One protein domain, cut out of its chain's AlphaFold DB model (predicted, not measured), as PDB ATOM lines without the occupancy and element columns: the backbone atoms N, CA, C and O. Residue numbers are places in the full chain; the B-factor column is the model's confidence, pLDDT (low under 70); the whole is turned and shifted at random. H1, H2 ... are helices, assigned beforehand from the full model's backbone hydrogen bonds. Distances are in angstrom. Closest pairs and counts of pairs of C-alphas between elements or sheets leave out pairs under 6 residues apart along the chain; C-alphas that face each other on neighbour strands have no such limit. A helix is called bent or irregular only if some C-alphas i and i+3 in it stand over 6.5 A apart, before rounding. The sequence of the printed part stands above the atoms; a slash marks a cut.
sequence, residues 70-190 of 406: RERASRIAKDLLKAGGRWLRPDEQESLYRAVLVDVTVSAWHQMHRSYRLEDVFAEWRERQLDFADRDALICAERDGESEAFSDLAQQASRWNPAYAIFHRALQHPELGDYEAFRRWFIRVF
ATOM      1  N   ARG A  70     -38.842 -43.433 -35.325       85.75
ATOM      2  CA  ARG A  70     -38.043 -43.870 -34.184       85.75
ATOM      3  C   ARG A  70     -36.523 -43.795 -34.383       85.75
ATOM      4  O   ARG A  70     -35.827 -43.407 -33.446       85.75
ATOM      5  N   GLU A  71     -35.993 -44.169 -35.544       89.12
ATOM      6  CA  GLU A  71     -34.553 -44.081 -35.838       89.12
ATOM      7  C   GLU A  71     -34.096 -42.625 -35.925       89.12
ATOM      8  O   GLU A  71     -33.053 -42.282 -35.366       89.12
ATOM      9  N   ARG A  72     -34.907 -41.753 -36.546       89.19
ATOM     10  CA  ARG A  72     -34.641 -40.304 -36.583       89.19
ATOM     11  C   ARG A  72     -34.624 -39.721 -35.173       89.19
ATOM     12  O   ARG A  72     -33.624 -39.129 -34.780       89.19
ATOM     13  N   ALA A  73     -35.665 -39.990 -34.385       89.56
ATOM     14  CA  ALA A  73     -35.726 -39.573 -32.987       89.56
ATOM     15  C   ALA A  73     -34.540 -40.105 -32.162       89.56
ATOM     16  O   ALA A  73     -33.971 -39.379 -31.354       89.56
ATOM     17  N   SER A  74     -34.118 -41.355 -32.387       92.31
ATOM     18  CA  SER A  74     -32.959 -41.938 -31.695       92.31
ATOM     19  C   SER A  74     -31.654 -41.229 -32.044       92.31
ATOM     20  O   SER A  74     -30.850 -40.972 -31.150       92.31
ATOM     21  N   ARG A  75     -31.443 -40.880 -33.319       94.38
ATOM     22  CA  ARG A  75     -30.277 -40.100 -33.752       94.38
ATOM     23  C   ARG A  75     -30.256 -38.724 -33.088       94.38
ATOM     24  O   ARG A  75     -29.229 -38.362 -32.523       94.38
ATOM     25  N   ILE A  76     -31.381 -38.009 -33.118       93.50
ATOM     26  CA  ILE A  76     -31.522 -36.672 -32.523       93.50
ATOM     27  C   ILE A  76     -31.263 -36.740 -31.019       93.50
ATOM     28  O   ILE A  76     -30.399 -36.041 -30.508       93.50
ATOM     29  N   ALA A  77     -31.923 -37.653 -30.305       93.06
ATOM     30  CA  ALA A  77     -31.734 -37.788 -28.866       93.06
ATOM     31  C   ALA A  77     -30.286 -38.133 -28.492       93.06
ATOM     32  O   ALA A  77     -29.749 -37.534 -27.569       93.06
ATOM     33  N   LYS A  78     -29.618 -39.043 -29.218       94.50
ATOM     34  CA  LYS A  78     -28.189 -39.341 -28.995       94.50
ATOM     35  C   LYS A  78     -27.313 -38.104 -29.164       94.50
ATOM     36  O   LYS A  78     -26.345 -37.934 -28.428       94.50
ATOM     37  N   ASP A  79     -27.647 -37.262 -30.127       94.06
ATOM     38  CA  ASP A  79     -26.915 -36.039 -30.402       94.06
ATOM     39  C   ASP A  79     -27.142 -34.966 -29.317       94.06
ATOM     40  O   ASP A  79     -26.178 -34.398 -28.806       94.06
ATOM     41  N   LEU A  80     -28.382 -34.784 -28.850       92.81
ATOM     42  CA  LEU A  80     -28.692 -33.928 -27.694       92.81
ATOM     43  C   LEU A  80     -28.033 -34.444 -26.402       92.81
ATOM     44  O   LEU A  80     -27.478 -33.675 -25.616       92.81
ATOM     45  N   LEU A  81     -28.019 -35.764 -26.202       92.31
ATOM     46  CA  LEU A  81     -27.319 -36.407 -25.089       92.31
ATOM     47  C   LEU A  81     -25.802 -36.229 -25.180       92.31
ATOM     48  O   LEU A  81     -25.139 -36.140 -24.151       92.31
ATOM     49  N   LYS A  82     -25.221 -36.126 -26.376       91.06
ATOM     50  CA  LYS A  82     -23.803 -35.780 -26.512       91.06
ATOM     51  C   LYS A  82     -23.530 -34.343 -26.048       91.06
ATOM     52  O   LYS A  82     -22.476 -34.101 -25.467       91.06
ATOM     53  N   ALA A  83     -24.474 -33.422 -26.262       89.00
ATOM     54  CA  ALA A  83     -24.337 -32.017 -25.875       89.00
ATOM     55  C   ALA A  83     -24.421 -31.793 -24.352       89.00
ATOM     56  O   ALA A  83     -23.638 -31.013 -23.812       89.00
ATOM     57  N   GLY A  84     -25.322 -32.485 -23.642       84.38
ATOM     58  CA  GLY A  84     -25.526 -32.255 -22.199       84.38
ATOM     59  C   GLY A  84     -25.692 -33.499 -21.323       84.38
ATOM     60  O   GLY A  84     -25.856 -33.374 -20.113       84.38
ATOM     61  N   GLY A  85     -25.611 -34.707 -21.883       81.38
ATOM     62  CA  GLY A  85     -26.007 -35.956 -21.221       81.38
ATOM     63  C   GLY A  85     -25.222 -36.309 -19.961       81.38
ATOM     64  O   GLY A  85     -25.789 -36.927 -19.069       81.38
ATOM     65  N   ARG A  86     -23.969 -35.855 -19.808       88.25
ATOM     66  CA  ARG A  86     -23.213 -36.062 -18.553       88.25
ATOM     67  C   ARG A  86     -23.834 -35.359 -17.338       88.25
ATOM     68  O   ARG A  86     -23.523 -35.728 -16.212       88.25
ATOM     69  N   TRP A  87     -24.667 -34.343 -17.570       87.81
ATOM     70  CA  TRP A  87     -25.360 -33.570 -16.535       87.81
ATOM     71  C   TRP A  87     -26.785 -34.069 -16.277       87.81
ATOM     72  O   TRP A  87     -27.437 -33.634 -15.325       87.81
ATOM     73  N   LEU A  88     -27.281 -34.956 -17.141       88.69
ATOM     74  CA  LEU A  88     -28.618 -35.520 -17.053       88.69
ATOM     75  C   LEU A  88     -28.567 -36.854 -16.312       88.69
ATOM     76  O   LEU A  88     -27.740 -37.719 -16.615       88.69
ATOM     77  N   ARG A  89     -29.495 -37.045 -15.376       89.44
ATOM     78  CA  ARG A  89     -29.707 -38.333 -14.716       89.44
ATOM     79  C   ARG A  89     -30.258 -39.357 -15.722       89.44
ATOM     80  O   ARG A  89     -30.877 -38.960 -16.710       89.44
ATOM     81  N   PRO A  90     -30.068 -40.669 -15.510       90.19
ATOM     82  CA  PRO A  90     -30.526 -41.683 -16.463       90.19
ATOM     83  C   PRO A  90     -32.023 -41.607 -16.814       90.19
ATOM     84  O   PRO A  90     -32.395 -41.767 -17.975       90.19
ATOM     85  N   ASP A  91     -32.882 -41.322 -15.837       86.50
ATOM     86  CA  ASP A  91     -34.324 -41.121 -16.026       86.50
ATOM     87  C   ASP A  91     -34.635 -39.881 -16.878       86.50
ATOM     88  O   ASP A  91     -35.547 -39.894 -17.707       86.50
ATOM     89  N   GLU A  92     -33.832 -38.829 -16.747       89.31
ATOM     90  CA  GLU A  92     -33.966 -37.615 -17.549       89.31
ATOM     91  C   GLU A  92     -33.506 -37.828 -18.985       89.31
ATOM     92  O   GLU A  92     -34.169 -37.345 -19.901       89.31
ATOM     93  N   GLN A  93     -32.428 -38.588 -19.190       91.88
ATOM     94  CA  GLN A  93     -31.967 -38.987 -20.521       91.88
ATOM     95  C   GLN A  93     -33.038 -39.809 -21.254       91.88
ATOM     96  O   GLN A  93     -33.317 -39.572 -22.432       91.88
ATOM     97  N   GLU A  94     -33.687 -40.733 -20.546       90.06
ATOM     98  CA  GLU A  94     -34.823 -41.494 -21.071       90.06
ATOM     99  C   GLU A  94     -36.026 -40.581 -21.365       90.06
ATOM    100  O   GLU A  94     -36.648 -40.682 -22.425       90.06
ATOM    101  N   SER A  95     -36.353 -39.646 -20.467       88.19
ATOM    102  CA  SER A  95     -37.453 -38.698 -20.690       88.19
ATOM    103  C   SER A  95     -37.192 -37.733 -21.857       88.19
ATOM    104  O   SER A  95     -38.124 -37.428 -22.599       88.19
ATOM    105  N   LEU A  96     -35.931 -37.339 -22.084       91.25
ATOM    106  CA  LEU A  96     -35.501 -36.567 -23.248       91.25
ATOM    107  C   LEU A  96     -35.771 -37.349 -24.531       91.25
ATOM    108  O   LEU A  96     -36.380 -36.827 -25.462       91.25
ATOM    109  N   TYR A  97     -35.362 -38.621 -24.571       91.19
ATOM    110  CA  TYR A  97     -35.623 -39.475 -25.727       91.19
ATOM    111  C   TYR A  97     -37.124 -39.576 -26.031       91.19
ATOM    112  O   TYR A  97     -37.523 -39.473 -27.192       91.19
ATOM    113  N   ARG A  98     -37.965 -39.721 -24.999       88.44
ATOM    114  CA  ARG A  98     -39.428 -39.745 -25.161       88.44
ATOM    115  C   ARG A  98     -39.974 -38.429 -25.707       88.44
ATOM    116  O   ARG A  98     -40.810 -38.474 -26.604       88.44
ATOM    117  N   ALA A  99     -39.499 -37.290 -25.206       90.00
ATOM    118  CA  ALA A  99     -39.912 -35.975 -25.688       90.00
ATOM    119  C   ALA A  99     -39.560 -35.782 -27.174       90.00
ATOM    120  O   ALA A  99     -40.436 -35.490 -27.983       90.00
ATOM    121  N   VAL A 100     -38.313 -36.087 -27.552       90.56
ATOM    122  CA  VAL A 100     -37.849 -36.056 -28.950       90.56
ATOM    123  C   VAL A 100     -38.681 -36.986 -29.836       90.56
ATOM    124  O   VAL A 100     -39.051 -36.624 -30.950       90.56
ATOM    125  N   LEU A 101     -39.002 -38.192 -29.360       86.94
ATOM    126  CA  LEU A 101     -39.816 -39.140 -30.117       86.94
ATOM    127  C   LEU A 101     -41.226 -38.604 -30.395       86.94
ATOM    128  O   LEU A 101     -41.732 -38.801 -31.502       86.94
ATOM    129  N   VAL A 102     -41.854 -37.944 -29.417       84.75
ATOM    130  CA  VAL A 102     -43.177 -37.327 -29.584       84.75
ATOM    131  C   VAL A 102     -43.122 -36.236 -30.649       84.75
ATOM    132  O   VAL A 102     -43.878 -36.317 -31.616       84.75
ATOM    133  N   ASP A 103     -42.189 -35.295 -30.531       84.69
ATOM    134  CA  ASP A 103     -42.082 -34.152 -31.444       84.69
ATOM    135  C   ASP A 103     -41.789 -34.585 -32.890       84.69
ATOM    136  O   ASP A 103     -42.474 -34.161 -33.825       84.69
ATOM    137  N   VAL A 104     -40.868 -35.535 -33.091       82.94
ATOM    138  CA  VAL A 104     -40.579 -36.091 -34.428       82.94
ATOM    139  C   VAL A 104     -41.802 -36.813 -35.012       82.94
ATOM    140  O   VAL A 104     -42.054 -36.754 -36.218       82.94
ATOM    141  N   THR A 105     -42.592 -37.488 -34.171       82.31
ATOM    142  CA  THR A 105     -43.820 -38.172 -34.609       82.31
ATOM    143  C   THR A 105     -44.911 -37.180 -35.010       82.31
ATOM    144  O   THR A 105     -45.538 -37.358 -36.057       82.31
ATOM    145  N   VAL A 106     -45.121 -36.132 -34.213       78.38
ATOM    146  CA  VAL A 106     -46.102 -35.073 -34.487       78.38
ATOM    147  C   VAL A 106     -45.741 -34.325 -35.771       78.38
ATOM    148  O   VAL A 106     -46.597 -34.142 -36.638       78.38
ATOM    149  N   SER A 107     -44.469 -33.970 -35.943       77.50
ATOM    150  CA  SER A 107     -43.956 -33.311 -37.150       77.50
ATOM    151  C   SER A 107     -44.193 -34.143 -38.410       77.50
ATOM    152  O   SER A 107     -44.759 -33.642 -39.387       77.50
ATOM    153  N   ALA A 108     -43.865 -35.438 -38.370       80.12
ATOM    154  CA  ALA A 108     -44.119 -36.353 -39.481       80.12
ATOM    155  C   ALA A 108     -45.620 -36.477 -39.801       80.12
ATOM    156  O   ALA A 108     -46.017 -36.474 -40.969       80.12
ATOM    157  N   TRP A 109     -46.472 -36.543 -38.773       79.00
ATOM    158  CA  TRP A 109     -47.921 -36.583 -38.963       79.00
ATOM    159  C   TRP A 109     -48.444 -35.304 -39.630       79.00
ATOM    160  O   TRP A 109     -49.234 -35.393 -40.574       79.00
ATOM    161  N   HIS A 110     -47.978 -34.127 -39.201       77.50
ATOM    162  CA  HIS A 110     -48.365 -32.851 -39.801       77.50
ATOM    163  C   HIS A 110     -47.977 -32.760 -41.279       77.50
ATOM    164  O   HIS A 110     -48.822 -32.386 -42.090       77.50
ATOM    165  N   GLN A 111     -46.765 -33.184 -41.645       77.62
ATOM    166  CA  GLN A 111     -46.316 -33.221 -43.044       77.62
ATOM    167  C   GLN A 111     -47.187 -34.117 -43.930       77.62
ATOM    168  O   GLN A 111     -47.392 -33.817 -45.105       77.62
ATOM    169  N   MET A 112     -47.702 -35.222 -43.383       79.50
ATOM    170  CA  MET A 112     -48.568 -36.138 -44.127       79.50
ATOM    171  C   MET A 112     -49.985 -35.590 -44.343       79.50
ATOM    172  O   MET A 112     -50.615 -35.929 -45.343       79.50
ATOM    173  N   HIS A 113     -50.504 -34.790 -43.407       78.12
ATOM    174  CA  HIS A 113     -51.933 -34.447 -43.355       78.12
ATOM    175  C   HIS A 113     -52.241 -32.970 -43.613       78.12
ATOM    176  O   HIS A 113     -53.412 -32.621 -43.775       78.12
ATOM    177  N   ARG A 114     -51.234 -32.090 -43.652       72.88
ATOM    178  CA  ARG A 114     -51.420 -30.657 -43.902       72.88
ATOM    179  C   ARG A 114     -50.590 -30.206 -45.099       72.88
ATOM    180  O   ARG A 114     -49.447 -30.605 -45.274       72.88
ATOM    181  N   SER A 115     -51.174 -29.324 -45.907       65.00
ATOM    182  CA  SER A 115     -50.491 -28.614 -46.996       65.00
ATOM    183  C   SER A 115     -49.494 -27.561 -46.496       65.00
ATOM    184  O   SER A 115     -48.770 -26.987 -47.301       65.00
ATOM    185  N   TYR A 116     -49.451 -27.319 -45.184       63.31
ATOM    186  CA  TYR A 116     -48.514 -26.423 -44.523       63.31
ATOM    187  C   TYR A 116     -47.512 -27.227 -43.694       63.31
ATOM    188  O   TYR A 116     -47.925 -28.060 -42.878       63.31
ATOM    189  N   ARG A 117     -46.213 -26.986 -43.890       67.00
ATOM    190  CA  ARG A 117     -45.155 -27.661 -43.136       67.00
ATOM    191  C   ARG A 117     -44.789 -26.803 -41.938       67.00
ATOM    192  O   ARG A 117     -44.328 -25.682 -42.089       67.00
ATOM    193  N   LEU A 118     -44.962 -27.356 -40.738       64.56
ATOM    194  CA  LEU A 118     -44.458 -26.726 -39.516       64.56
ATOM    195  C   LEU A 118     -42.961 -26.419 -39.627       64.56
ATOM    196  O   LEU A 118     -42.520 -25.376 -39.166       64.56
ATOM    197  N   GLU A 119     -42.212 -27.286 -40.307       66.31
ATOM    198  CA  GLU A 119     -40.790 -27.103 -40.601       66.31
ATOM    199  C   GLU A 119     -40.476 -25.721 -41.175       66.31
ATOM    200  O   GLU A 119     -39.458 -25.163 -40.794       66.31
ATOM    201  N   ASP A 120     -41.349 -25.158 -42.015       69.31
ATOM    202  CA  ASP A 120     -41.123 -23.860 -42.654       69.31
ATOM    203  C   ASP A 120     -41.285 -22.705 -41.642       69.31
ATOM    204  O   ASP A 120     -40.432 -21.822 -41.594       69.31
ATOM    205  N   VAL A 121     -42.295 -22.755 -40.748       67.62
ATOM    206  CA  VAL A 121     -42.438 -21.791 -39.621       67.62
ATOM    207  C   VAL A 121     -41.178 -21.793 -38.774       67.62
ATOM    208  O   VAL A 121     -40.624 -20.757 -38.409       67.62
ATOM    209  N   PHE A 122     -40.756 -23.001 -38.413       68.38
ATOM    210  CA  PHE A 122     -39.676 -23.202 -37.472       68.38
ATOM    211  C   PHE A 122     -38.310 -23.109 -38.148       68.38
ATOM    212  O   PHE A 122     -37.307 -23.110 -37.447       68.38
ATOM    213  N   ALA A 123     -38.224 -23.071 -39.477       69.25
ATOM    214  CA  ALA A 123     -36.994 -22.773 -40.203       69.25
ATOM    215  C   ALA A 123     -36.713 -21.274 -40.124       69.25
ATOM    216  O   ALA A 123     -35.667 -20.900 -39.609       69.25
ATOM    217  N   GLU A 124     -37.686 -20.435 -40.492       71.12
ATOM    218  CA  GLU A 124     -37.563 -18.974 -40.409       71.12
ATOM    219  C   GLU A 124     -37.256 -18.510 -38.978       71.12
ATOM    220  O   GLU A 124     -36.347 -17.716 -38.742       71.12
ATOM    221  N   TRP A 125     -37.978 -19.047 -37.992       75.00
ATOM    222  CA  TRP A 125     -37.723 -18.732 -36.588       75.00
ATOM    223  C   TRP A 125     -36.313 -19.150 -36.130       75.00
ATOM    224  O   TRP A 125     -35.657 -18.429 -35.385       75.00
ATOM    225  N   ARG A 126     -35.828 -20.305 -36.585       67.12
ATOM    226  CA  ARG A 126     -34.533 -20.873 -36.189       67.12
ATOM    227  C   ARG A 126     -33.362 -20.167 -36.855       67.12
ATOM    228  O   ARG A 126     -32.353 -19.979 -36.191       67.12
ATOM    229  N   GLU A 127     -33.497 -19.763 -38.117       70.94
ATOM    230  CA  GLU A 127     -32.515 -18.904 -38.792       70.94
ATOM    231  C   GLU A 127     -32.295 -17.624 -37.976       70.94
ATOM    232  O   GLU A 127     -31.158 -17.298 -37.651       70.94
ATOM    233  N   ARG A 128     -33.376 -17.004 -37.483       68.81
ATOM    234  CA  ARG A 128     -33.282 -15.836 -36.591       68.81
ATOM    235  C   ARG A 128     -32.582 -16.134 -35.264       68.81
ATOM    236  O   ARG A 128     -31.807 -15.313 -34.795       68.81
ATOM    237  N   GLN A 129     -32.839 -17.285 -34.639       68.62
ATOM    238  CA  GLN A 129     -32.160 -17.654 -33.385       68.62
ATOM    239  C   GLN A 129     -30.672 -17.992 -33.593       68.62
ATOM    240  O   GLN A 129     -29.857 -17.758 -32.702       68.62
ATOM    241  N   LEU A 130     -30.300 -18.535 -34.756       66.06
ATOM    242  CA  LEU A 130     -28.899 -18.799 -35.091       66.06
ATOM    243  C   LEU A 130     -28.122 -17.495 -35.318       66.06
ATOM    244  O   LEU A 130     -26.998 -17.394 -34.833       66.06
ATOM    245  N   ASP A 131     -28.741 -16.475 -35.919       67.75
ATOM    246  CA  ASP A 131     -28.134 -15.139 -36.034       67.75
ATOM    247  C   ASP A 131     -27.797 -14.539 -34.651       67.75
ATOM    248  O   ASP A 131     -26.762 -13.886 -34.479       67.75
ATOM    249  N   PHE A 132     -28.626 -14.797 -33.630       62.59
ATOM    250  CA  PHE A 132     -28.324 -14.428 -32.242       62.59
ATOM    251  C   PHE A 132     -27.132 -15.202 -31.673       62.59
ATOM    252  O   PHE A 132     -26.277 -14.604 -31.022       62.59
ATOM    253  N   ALA A 133     -27.044 -16.510 -31.928       59.66
ATOM    254  CA  ALA A 133     -25.920 -17.326 -31.470       59.66
ATOM    255  C   ALA A 133     -24.584 -16.872 -32.088       59.66
ATOM    256  O   ALA A 133     -23.561 -16.860 -31.398       59.66
ATOM    257  N   ASP A 134     -24.596 -16.453 -33.355       62.19
ATOM    258  CA  ASP A 134     -23.419 -15.900 -34.032       62.19
ATOM    259  C   ASP A 134     -23.017 -14.535 -33.446       62.19
ATOM    260  O   ASP A 134     -21.826 -14.267 -33.254       62.19
ATOM    261  N   ARG A 135     -23.989 -13.694 -33.065       58.72
ATOM    262  CA  ARG A 135     -23.733 -12.441 -32.326       58.72
ATOM    263  C   ARG A 135     -23.184 -12.680 -30.919       58.72
ATOM    264  O   ARG A 135     -22.235 -12.009 -30.524       58.72
ATOM    265  N   ASP A 136     -23.719 -13.652 -30.185       59.22
ATOM    266  CA  ASP A 136     -23.216 -14.040 -28.860       59.22
ATOM    267  C   ASP A 136     -21.767 -14.542 -28.938       59.22
ATOM    268  O   ASP A 136     -20.940 -14.236 -28.070       59.22
ATOM    269  N   ALA A 137     -21.445 -15.286 -30.001       57.19
ATOM    270  CA  ALA A 137     -20.089 -15.734 -30.288       57.19
ATOM    271  C   ALA A 137     -19.153 -14.554 -30.589       57.19
ATOM    272  O   ALA A 137     -18.026 -14.555 -30.100       57.19
ATOM    273  N   LEU A 138     -19.619 -13.536 -31.323       53.03
ATOM    274  CA  LEU A 138     -18.872 -12.303 -31.588       53.03
ATOM    275  C   LEU A 138     -18.612 -11.490 -30.312       53.03
ATOM    276  O   LEU A 138     -17.465 -11.143 -30.059       53.03
ATOM    277  N   ILE A 139     -19.622 -11.260 -29.466       51.78
ATOM    278  CA  ILE A 139     -19.475 -10.479 -28.218       51.78
ATOM    279  C   ILE A 139     -18.512 -11.169 -27.237       51.78
ATOM    280  O   ILE A 139     -17.726 -10.509 -26.555       51.78
ATOM    281  N   CYS A 140     -18.528 -12.505 -27.177       47.78
ATOM    282  CA  CYS A 140     -17.584 -13.258 -26.348       47.78
ATOM    283  C   CYS A 140     -16.177 -13.333 -26.970       47.78
ATOM    284  O   CYS A 140     -15.194 -13.297 -26.234       47.78
ATOM    285  N   ALA A 141     -16.065 -13.427 -28.301       48.19
ATOM    286  CA  ALA A 141     -14.786 -13.476 -29.017       48.19
ATOM    287  C   ALA A 141     -14.098 -12.103 -29.127       48.19
ATOM    288  O   ALA A 141     -12.875 -12.035 -29.198       48.19
ATOM    289  N   GLU A 142     -14.842 -10.995 -29.072       49.78
ATOM    290  CA  GLU A 142     -14.266  -9.646 -28.964       49.78
ATOM    291  C   GLU A 142     -13.554  -9.416 -27.622       49.78
ATOM    292  O   GLU A 142     -12.792  -8.458 -27.480       49.78
ATOM    293  N   ARG A 143     -13.732 -10.326 -26.654       51.59
ATOM    294  CA  ARG A 143     -12.991 -10.319 -25.394       51.59
ATOM    295  C   ARG A 143     -11.662 -11.078 -25.433       51.59
ATOM    296  O   ARG A 143     -10.850 -10.771 -24.576       51.59
ATOM    297  N   ASP A 144     -11.407 -11.960 -26.405       47.88
ATOM    298  CA  ASP A 144     -10.102 -12.606 -26.650       47.88
ATOM    299  C   ASP A 144     -10.083 -13.270 -28.051       47.88
ATOM    300  O   ASP A 144     -10.954 -14.070 -28.389       47.88
ATOM    301  N   GLY A 145      -9.084 -12.934 -28.875       46.19
ATOM    302  CA  GLY A 145      -9.070 -13.159 -30.329       46.19
ATOM    303  C   GLY A 145      -9.259 -14.594 -30.877       46.19
ATOM    304  O   GLY A 145      -8.559 -15.528 -30.503       46.19
ATOM    305  N   GLU A 146     -10.146 -14.657 -31.880       46.28
ATOM    306  CA  GLU A 146     -10.264 -15.505 -33.092       46.28
ATOM    307  C   GLU A 146     -10.496 -17.050 -33.063       46.28
ATOM    308  O   GLU A 146      -9.637 -17.874 -32.768       46.28
ATOM    309  N   SER A 147     -11.665 -17.414 -33.626       51.06
ATOM    310  CA  SER A 147     -12.001 -18.506 -34.578       51.06
ATOM    311  C   SER A 147     -11.849 -19.996 -34.197       51.06
ATOM    312  O   SER A 147     -12.772 -20.766 -34.477       51.06
ATOM    313  N   GLU A 148     -10.813 -20.444 -33.476       52.50
ATOM    314  CA  GLU A 148     -10.844 -21.797 -32.851       52.50
ATOM    315  C   GLU A 148     -11.824 -21.851 -31.658       52.50
ATOM    316  O   GLU A 148     -12.287 -22.916 -31.236       52.50
ATOM    317  N   ALA A 149     -12.232 -20.671 -31.189       49.97
ATOM    318  CA  ALA A 149     -13.108 -20.455 -30.054       49.97
ATOM    319  C   ALA A 149     -14.510 -21.065 -30.203       49.97
ATOM    320  O   ALA A 149     -15.106 -21.381 -29.187       49.97
ATOM    321  N   PHE A 150     -15.071 -21.287 -31.401       41.91
ATOM    322  CA  PHE A 150     -16.467 -21.759 -31.501       41.91
ATOM    323  C   PHE A 150     -16.652 -23.202 -30.988       41.91
ATOM    324  O   PHE A 150     -17.591 -23.502 -30.245       41.91
ATOM    325  N   SER A 151     -15.723 -24.101 -31.335       55.19
ATOM    326  CA  SER A 151     -15.703 -25.476 -30.808       55.19
ATOM    327  C   SER A 151     -15.434 -25.482 -29.301       55.19
ATOM    328  O   SER A 151     -16.077 -26.224 -28.551       55.19
ATOM    329  N   ASP A 152     -14.518 -24.625 -28.854       54.91
ATOM    330  CA  ASP A 152     -14.121 -24.532 -27.453       54.91
ATOM    331  C   ASP A 152     -15.185 -23.860 -26.586       54.91
ATOM    332  O   ASP A 152     -15.417 -24.314 -25.472       54.91
ATOM    333  N   LEU A 153     -15.919 -22.876 -27.098       52.22
ATOM    334  CA  LEU A 153     -17.037 -22.210 -26.432       52.22
ATOM    335  C   LEU A 153     -18.239 -23.132 -26.328       52.22
ATOM    336  O   LEU A 153     -18.816 -23.223 -25.256       52.22
ATOM    337  N   ALA A 154     -18.595 -23.895 -27.364       52.88
ATOM    338  CA  ALA A 154     -19.618 -24.932 -27.218       52.88
ATOM    339  C   ALA A 154     -19.186 -25.997 -26.185       52.88
ATOM    340  O   ALA A 154     -19.997 -26.484 -25.390       52.88
ATOM    341  N   GLN A 155     -17.892 -26.329 -26.124       59.19
ATOM    342  CA  GLN A 155     -17.352 -27.215 -25.089       59.19
ATOM    343  C   GLN A 155     -17.304 -26.578 -23.689       59.19
ATOM    344  O   GLN A 155     -17.543 -27.285 -22.710       59.19
ATOM    345  N   GLN A 156     -17.039 -25.282 -23.558       59.53
ATOM    346  CA  GLN A 156     -17.020 -24.551 -22.288       59.53
ATOM    347  C   GLN A 156     -18.446 -24.262 -21.803       59.53
ATOM    348  O   GLN A 156     -18.784 -24.573 -20.662       59.53
ATOM    349  N   ALA A 157     -19.332 -23.809 -22.688       56.59
ATOM    350  CA  ALA A 157     -20.762 -23.675 -22.450       56.59
ATOM    351  C   ALA A 157     -21.379 -25.028 -22.081       56.59
ATOM    352  O   ALA A 157     -22.093 -25.103 -21.096       56.59
ATOM    353  N   SER A 158     -21.032 -26.141 -22.735       59.12
ATOM    354  CA  SER A 158     -21.504 -27.468 -22.285       59.12
ATOM    355  C   SER A 158     -20.916 -27.914 -20.936       59.12
ATOM    356  O   SER A 158     -21.406 -28.876 -20.332       59.12
ATOM    357  N   ARG A 159     -19.842 -27.282 -20.438       73.12
ATOM    358  CA  ARG A 159     -19.320 -27.493 -19.072       73.12
ATOM    359  C   ARG A 159     -20.035 -26.627 -18.036       73.12
ATOM    360  O   ARG A 159     -20.080 -27.025 -16.879       73.12
ATOM    361  N   TRP A 160     -20.580 -25.487 -18.439       81.12
ATOM    362  CA  TRP A 160     -21.130 -24.491 -17.521       81.12
ATOM    363  C   TRP A 160     -22.666 -24.381 -17.580       81.12
ATOM    364  O   TRP A 160     -23.314 -24.345 -16.541       81.12
ATOM    365  N   ASN A 161     -23.248 -24.432 -18.777       87.00
ATOM    366  CA  ASN A 161     -24.666 -24.265 -19.093       87.00
ATOM    367  C   ASN A 161     -25.163 -25.372 -20.059       87.00
ATOM    368  O   ASN A 161     -25.278 -25.163 -21.274       87.00
ATOM    369  N   PRO A 162     -25.456 -26.583 -19.543       89.38
ATOM    370  CA  PRO A 162     -25.990 -27.684 -20.346       89.38
ATOM    371  C   PRO A 162     -27.342 -27.383 -21.007       89.38
ATOM    372  O   PRO A 162     -27.614 -27.945 -22.067       89.38
ATOM    373  N   ALA A 163     -28.165 -26.508 -20.422       91.19
ATOM    374  CA  ALA A 163     -29.438 -26.091 -21.006       91.19
ATOM    375  C   ALA A 163     -29.220 -25.414 -22.362       91.19
ATOM    376  O   ALA A 163     -29.767 -25.871 -23.362       91.19
ATOM    377  N   TYR A 164     -28.351 -24.402 -22.422       90.88
ATOM    378  CA  TYR A 164     -28.028 -23.722 -23.676       90.88
ATOM    379  C   TYR A 164     -27.447 -24.684 -24.714       90.88
ATOM    380  O   TYR A 164     -27.899 -24.707 -25.854       90.88
ATOM    381  N   ALA A 165     -26.508 -25.552 -24.315       89.44
ATOM    382  CA  ALA A 165     -25.908 -26.523 -25.232       89.44
ATOM    383  C   ALA A 165     -26.950 -27.482 -25.845       89.44
ATOM    384  O   ALA A 165     -26.908 -27.761 -27.044       89.44
ATOM    385  N   ILE A 166     -27.892 -27.976 -25.035       91.44
ATOM    386  CA  ILE A 166     -28.979 -28.848 -25.498       91.44
ATOM    387  C   ILE A 166     -29.976 -28.075 -26.367       91.44
ATOM    388  O   ILE A 166     -30.357 -28.580 -27.421       91.44
ATOM    389  N   PHE A 167     -30.374 -26.870 -25.956       92.00
ATOM    390  CA  PHE A 167     -31.288 -26.016 -26.712       92.00
ATOM    391  C   PHE A 167     -30.718 -25.687 -28.093       92.00
ATOM    392  O   PHE A 167     -31.318 -26.029 -29.109       92.00
ATOM    393  N   HIS A 168     -29.505 -25.138 -28.133       88.50
ATOM    394  CA  HIS A 168     -28.820 -24.783 -29.369       88.50
ATOM    395  C   HIS A 168     -28.646 -26.002 -30.287       88.50
ATOM    396  O   HIS A 168     -28.849 -25.917 -31.497       88.50
ATOM    397  N   ARG A 169     -28.333 -27.180 -29.729       89.62
ATOM    398  CA  ARG A 169     -28.252 -28.408 -30.528       89.62
ATOM    399  C   ARG A 169     -29.619 -28.850 -31.052       89.62
ATOM    400  O   ARG A 169     -29.688 -29.321 -32.181       89.62
ATOM    401  N   ALA A 170     -30.694 -28.681 -30.284       90.56
ATOM    402  CA  ALA A 170     -32.054 -28.977 -30.730       90.56
ATOM    403  C   ALA A 170     -32.479 -28.093 -31.905       90.56
ATOM    404  O   ALA A 170     -33.075 -28.606 -32.851       90.56
ATOM    405  N   LEU A 171     -32.071 -26.820 -31.914       86.62
ATOM    406  CA  LEU A 171     -32.289 -25.932 -33.056       86.62
ATOM    407  C   LEU A 171     -31.658 -26.461 -34.345       86.62
ATOM    408  O   LEU A 171     -32.154 -26.168 -35.421       86.62
ATOM    409  N   GLN A 172     -30.625 -27.299 -34.283       86.50
ATOM    410  CA  GLN A 172     -29.990 -27.870 -35.475       86.50
ATOM    411  C   GLN A 172     -30.739 -29.087 -36.050       86.50
ATOM    412  O   GLN A 172     -30.334 -29.613 -37.085       86.50
ATOM    413  N   HIS A 173     -31.836 -29.525 -35.416       87.62
ATOM    414  CA  HIS A 173     -32.648 -30.670 -35.851       87.62
ATOM    415  C   HIS A 173     -34.020 -30.214 -36.356       87.62
ATOM    416  O   HIS A 173     -34.957 -30.064 -35.566       87.62
ATOM    417  N   PRO A 174     -34.190 -29.956 -37.665       82.12
ATOM    418  CA  PRO A 174     -35.477 -29.542 -38.221       82.12
ATOM    419  C   PRO A 174     -36.605 -30.542 -38.028       82.12
ATOM    420  O   PRO A 174     -37.767 -30.144 -37.976       82.12
ATOM    421  N   GLU A 175     -36.272 -31.807 -37.806       85.19
ATOM    422  CA  GLU A 175     -37.232 -32.876 -37.578       85.19
ATOM    423  C   GLU A 175     -38.012 -32.754 -36.256       85.19
ATOM    424  O   GLU A 175     -39.026 -33.437 -36.107       85.19
ATOM    425  N   LEU A 176     -37.570 -31.922 -35.301       81.44
ATOM    426  CA  LEU A 176     -38.315 -31.666 -34.061       81.44
ATOM    427  C   LEU A 176     -39.600 -30.859 -34.309       81.44
ATOM    428  O   LEU A 176     -40.580 -31.073 -33.603       81.44
ATOM    429  N   GLY A 177     -39.640 -30.013 -35.342       76.81
ATOM    430  CA  GLY A 177     -40.824 -29.248 -35.749       76.81
ATOM    431  C   GLY A 177     -41.459 -28.437 -34.617       76.81
ATOM    432  O   GLY A 177     -41.038 -27.318 -34.407       76.81
ATOM    433  N   ASP A 178     -42.463 -28.977 -33.918       78.88
ATOM    434  CA  ASP A 178     -43.296 -28.276 -32.914       78.88
ATOM    435  C   ASP A 178     -42.572 -27.917 -31.598       78.88
ATOM    436  O   ASP A 178     -42.977 -26.999 -30.896       78.88
ATOM    437  N   TYR A 179     -41.502 -28.635 -31.240       86.69
ATOM    438  CA  TYR A 179     -40.749 -28.488 -29.978       86.69
ATOM    439  C   TYR A 179     -41.560 -28.576 -28.676       86.69
ATOM    440  O   TYR A 179     -40.964 -28.486 -27.611       86.69
ATOM    441  N   GLU A 180     -42.880 -28.735 -28.687       88.44
ATOM    442  CA  GLU A 180     -43.690 -28.594 -27.477       88.44
ATOM    443  C   GLU A 180     -43.396 -29.684 -26.433       88.44
ATOM    444  O   GLU A 180     -43.276 -29.390 -25.237       88.44
ATOM    445  N   ALA A 181     -43.230 -30.950 -26.843       87.38
ATOM    446  CA  ALA A 181     -42.873 -31.999 -25.889       87.38
ATOM    447  C   ALA A 181     -41.445 -31.795 -25.361       87.38
ATOM    448  O   ALA A 181     -41.205 -31.951 -24.158       87.38
ATOM    449  N   PHE A 182     -40.515 -31.415 -26.239       91.94
ATOM    450  CA  PHE A 182     -39.139 -31.099 -25.877       91.94
ATOM    451  C   PHE A 182     -39.035 -29.878 -24.956       91.94
ATOM    452  O   PHE A 182     -38.333 -29.944 -23.951       91.94
ATOM    453  N   ARG A 183     -39.786 -28.811 -25.219       92.69
ATOM    454  CA  ARG A 183     -39.872 -27.595 -24.406       92.69
ATOM    455  C   ARG A 183     -40.381 -27.921 -23.013       92.69
ATOM    456  O   ARG A 183     -39.728 -27.576 -22.037       92.69
ATOM    457  N   ARG A 184     -41.490 -28.658 -22.879       90.44
ATOM    458  CA  ARG A 184     -41.985 -29.080 -21.552       90.44
ATOM    459  C   ARG A 184     -40.957 -29.897 -20.781       90.44
ATOM    460  O   ARG A 184     -40.802 -29.710 -19.574       90.44
ATOM    461  N   TRP A 185     -40.265 -30.809 -21.467       92.38
ATOM    462  CA  TRP A 185     -39.162 -31.553 -20.869       92.38
ATOM    463  C   TRP A 185     -38.047 -30.606 -20.404       92.38
ATOM    464  O   TRP A 185     -37.616 -30.690 -19.256       92.38
ATOM    465  N   PHE A 186     -37.638 -29.672 -21.260       93.25
ATOM    466  CA  PHE A 186     -36.570 -28.718 -20.994       93.25
ATOM    467  C   PHE A 186     -36.873 -27.854 -19.772       93.25
ATOM    468  O   PHE A 186     -36.046 -27.759 -18.870       93.25
ATOM    469  N   ILE A 187     -38.084 -27.301 -19.706       91.62
ATOM    470  CA  ILE A 187     -38.561 -26.463 -18.603       91.62
ATOM    471  C   ILE A 187     -38.504 -27.222 -17.276       91.62
ATOM    472  O   ILE A 187     -38.020 -26.702 -16.274       91.62
ATOM    473  N   ARG A 188     -38.947 -28.487 -17.270       88.50
ATOM    474  CA  ARG A 188     -38.924 -29.340 -16.070       88.50
ATOM    475  C   ARG A 188     -37.504 -29.652 -15.597       88.50
ATOM    476  O   ARG A 188     -37.283 -29.865 -14.404       88.50
ATOM    477  N   VAL A 189     -36.571 -29.771 -16.535       89.81
ATOM    478  CA  VAL A 189     -35.182 -30.153 -16.268       89.81
ATOM    479  C   VAL A 189     -34.358 -28.942 -15.852       89.81
ATOM    480  O   VAL A 189     -33.570 -29.090 -14.922       89.81
ATOM    481  N   PHE A 190     -34.543 -27.789 -16.495       93.38
ATOM    482  CA  PHE A 190     -33.714 -26.589 -16.361       93.38
ATOM    483  C   PHE A 190     -34.522 -25.382 -15.872       93.38
ATOM    484  O   PHE A 190     -34.579 -25.125 -14.675       93.38
TER     485      PHE A 190
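This is residues 70 to 190 of the 406 residues of an uncharacterized protein of Vitrella brassicaformis (strain CCMP3155) (UniProt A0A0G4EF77). Two long helices, H2 and H3, meet near their ends as a V; H5 sits inside it, H1 and H6 pack on H2, and H4 packs on H5 near the open end. The printed part has 121 residues with six named helices, H1 to H6 in order, and no named strand. It is all helix and compact, radius of gyration of the C-alphas 15.4 A, spanning 50 by 35 by 23 A.

H2, residues 90 to 113, is 35.1 A long; H3, residues 118 to 141, is 34.1 A. H1, residues 70 to 87, begins at C-alpha 70 (-38.043, -43.870, -34.184) and is irregular: C-alphas 83 and 86 are 8.4 A apart. H4 is residues 149 to 160, H5 162 to 171, H6 180 to 189, ending at C-alpha 189 (-35.182, -30.153, -16.268).

H2 touches H6 with residues 92 to 103 alone, closest C-alphas Ala 99 and Phe 182, 4.9 A. H1 and H2 form a hairpin, only just steep at 35.3 degrees. H5 touches H1, closest C-alphas Gly 84 and Pro 162, 5.0 A. Every O i to N i+4 pair is within hydrogen-bond range in H2 to H6, 12 of 14 in H1.

The farthest C-alphas, His 113 and Asp 144, are 50.1 A apart. The printed part has no cut and no long link; 41 residues, among them 128 to 158, have pLDDT under 70.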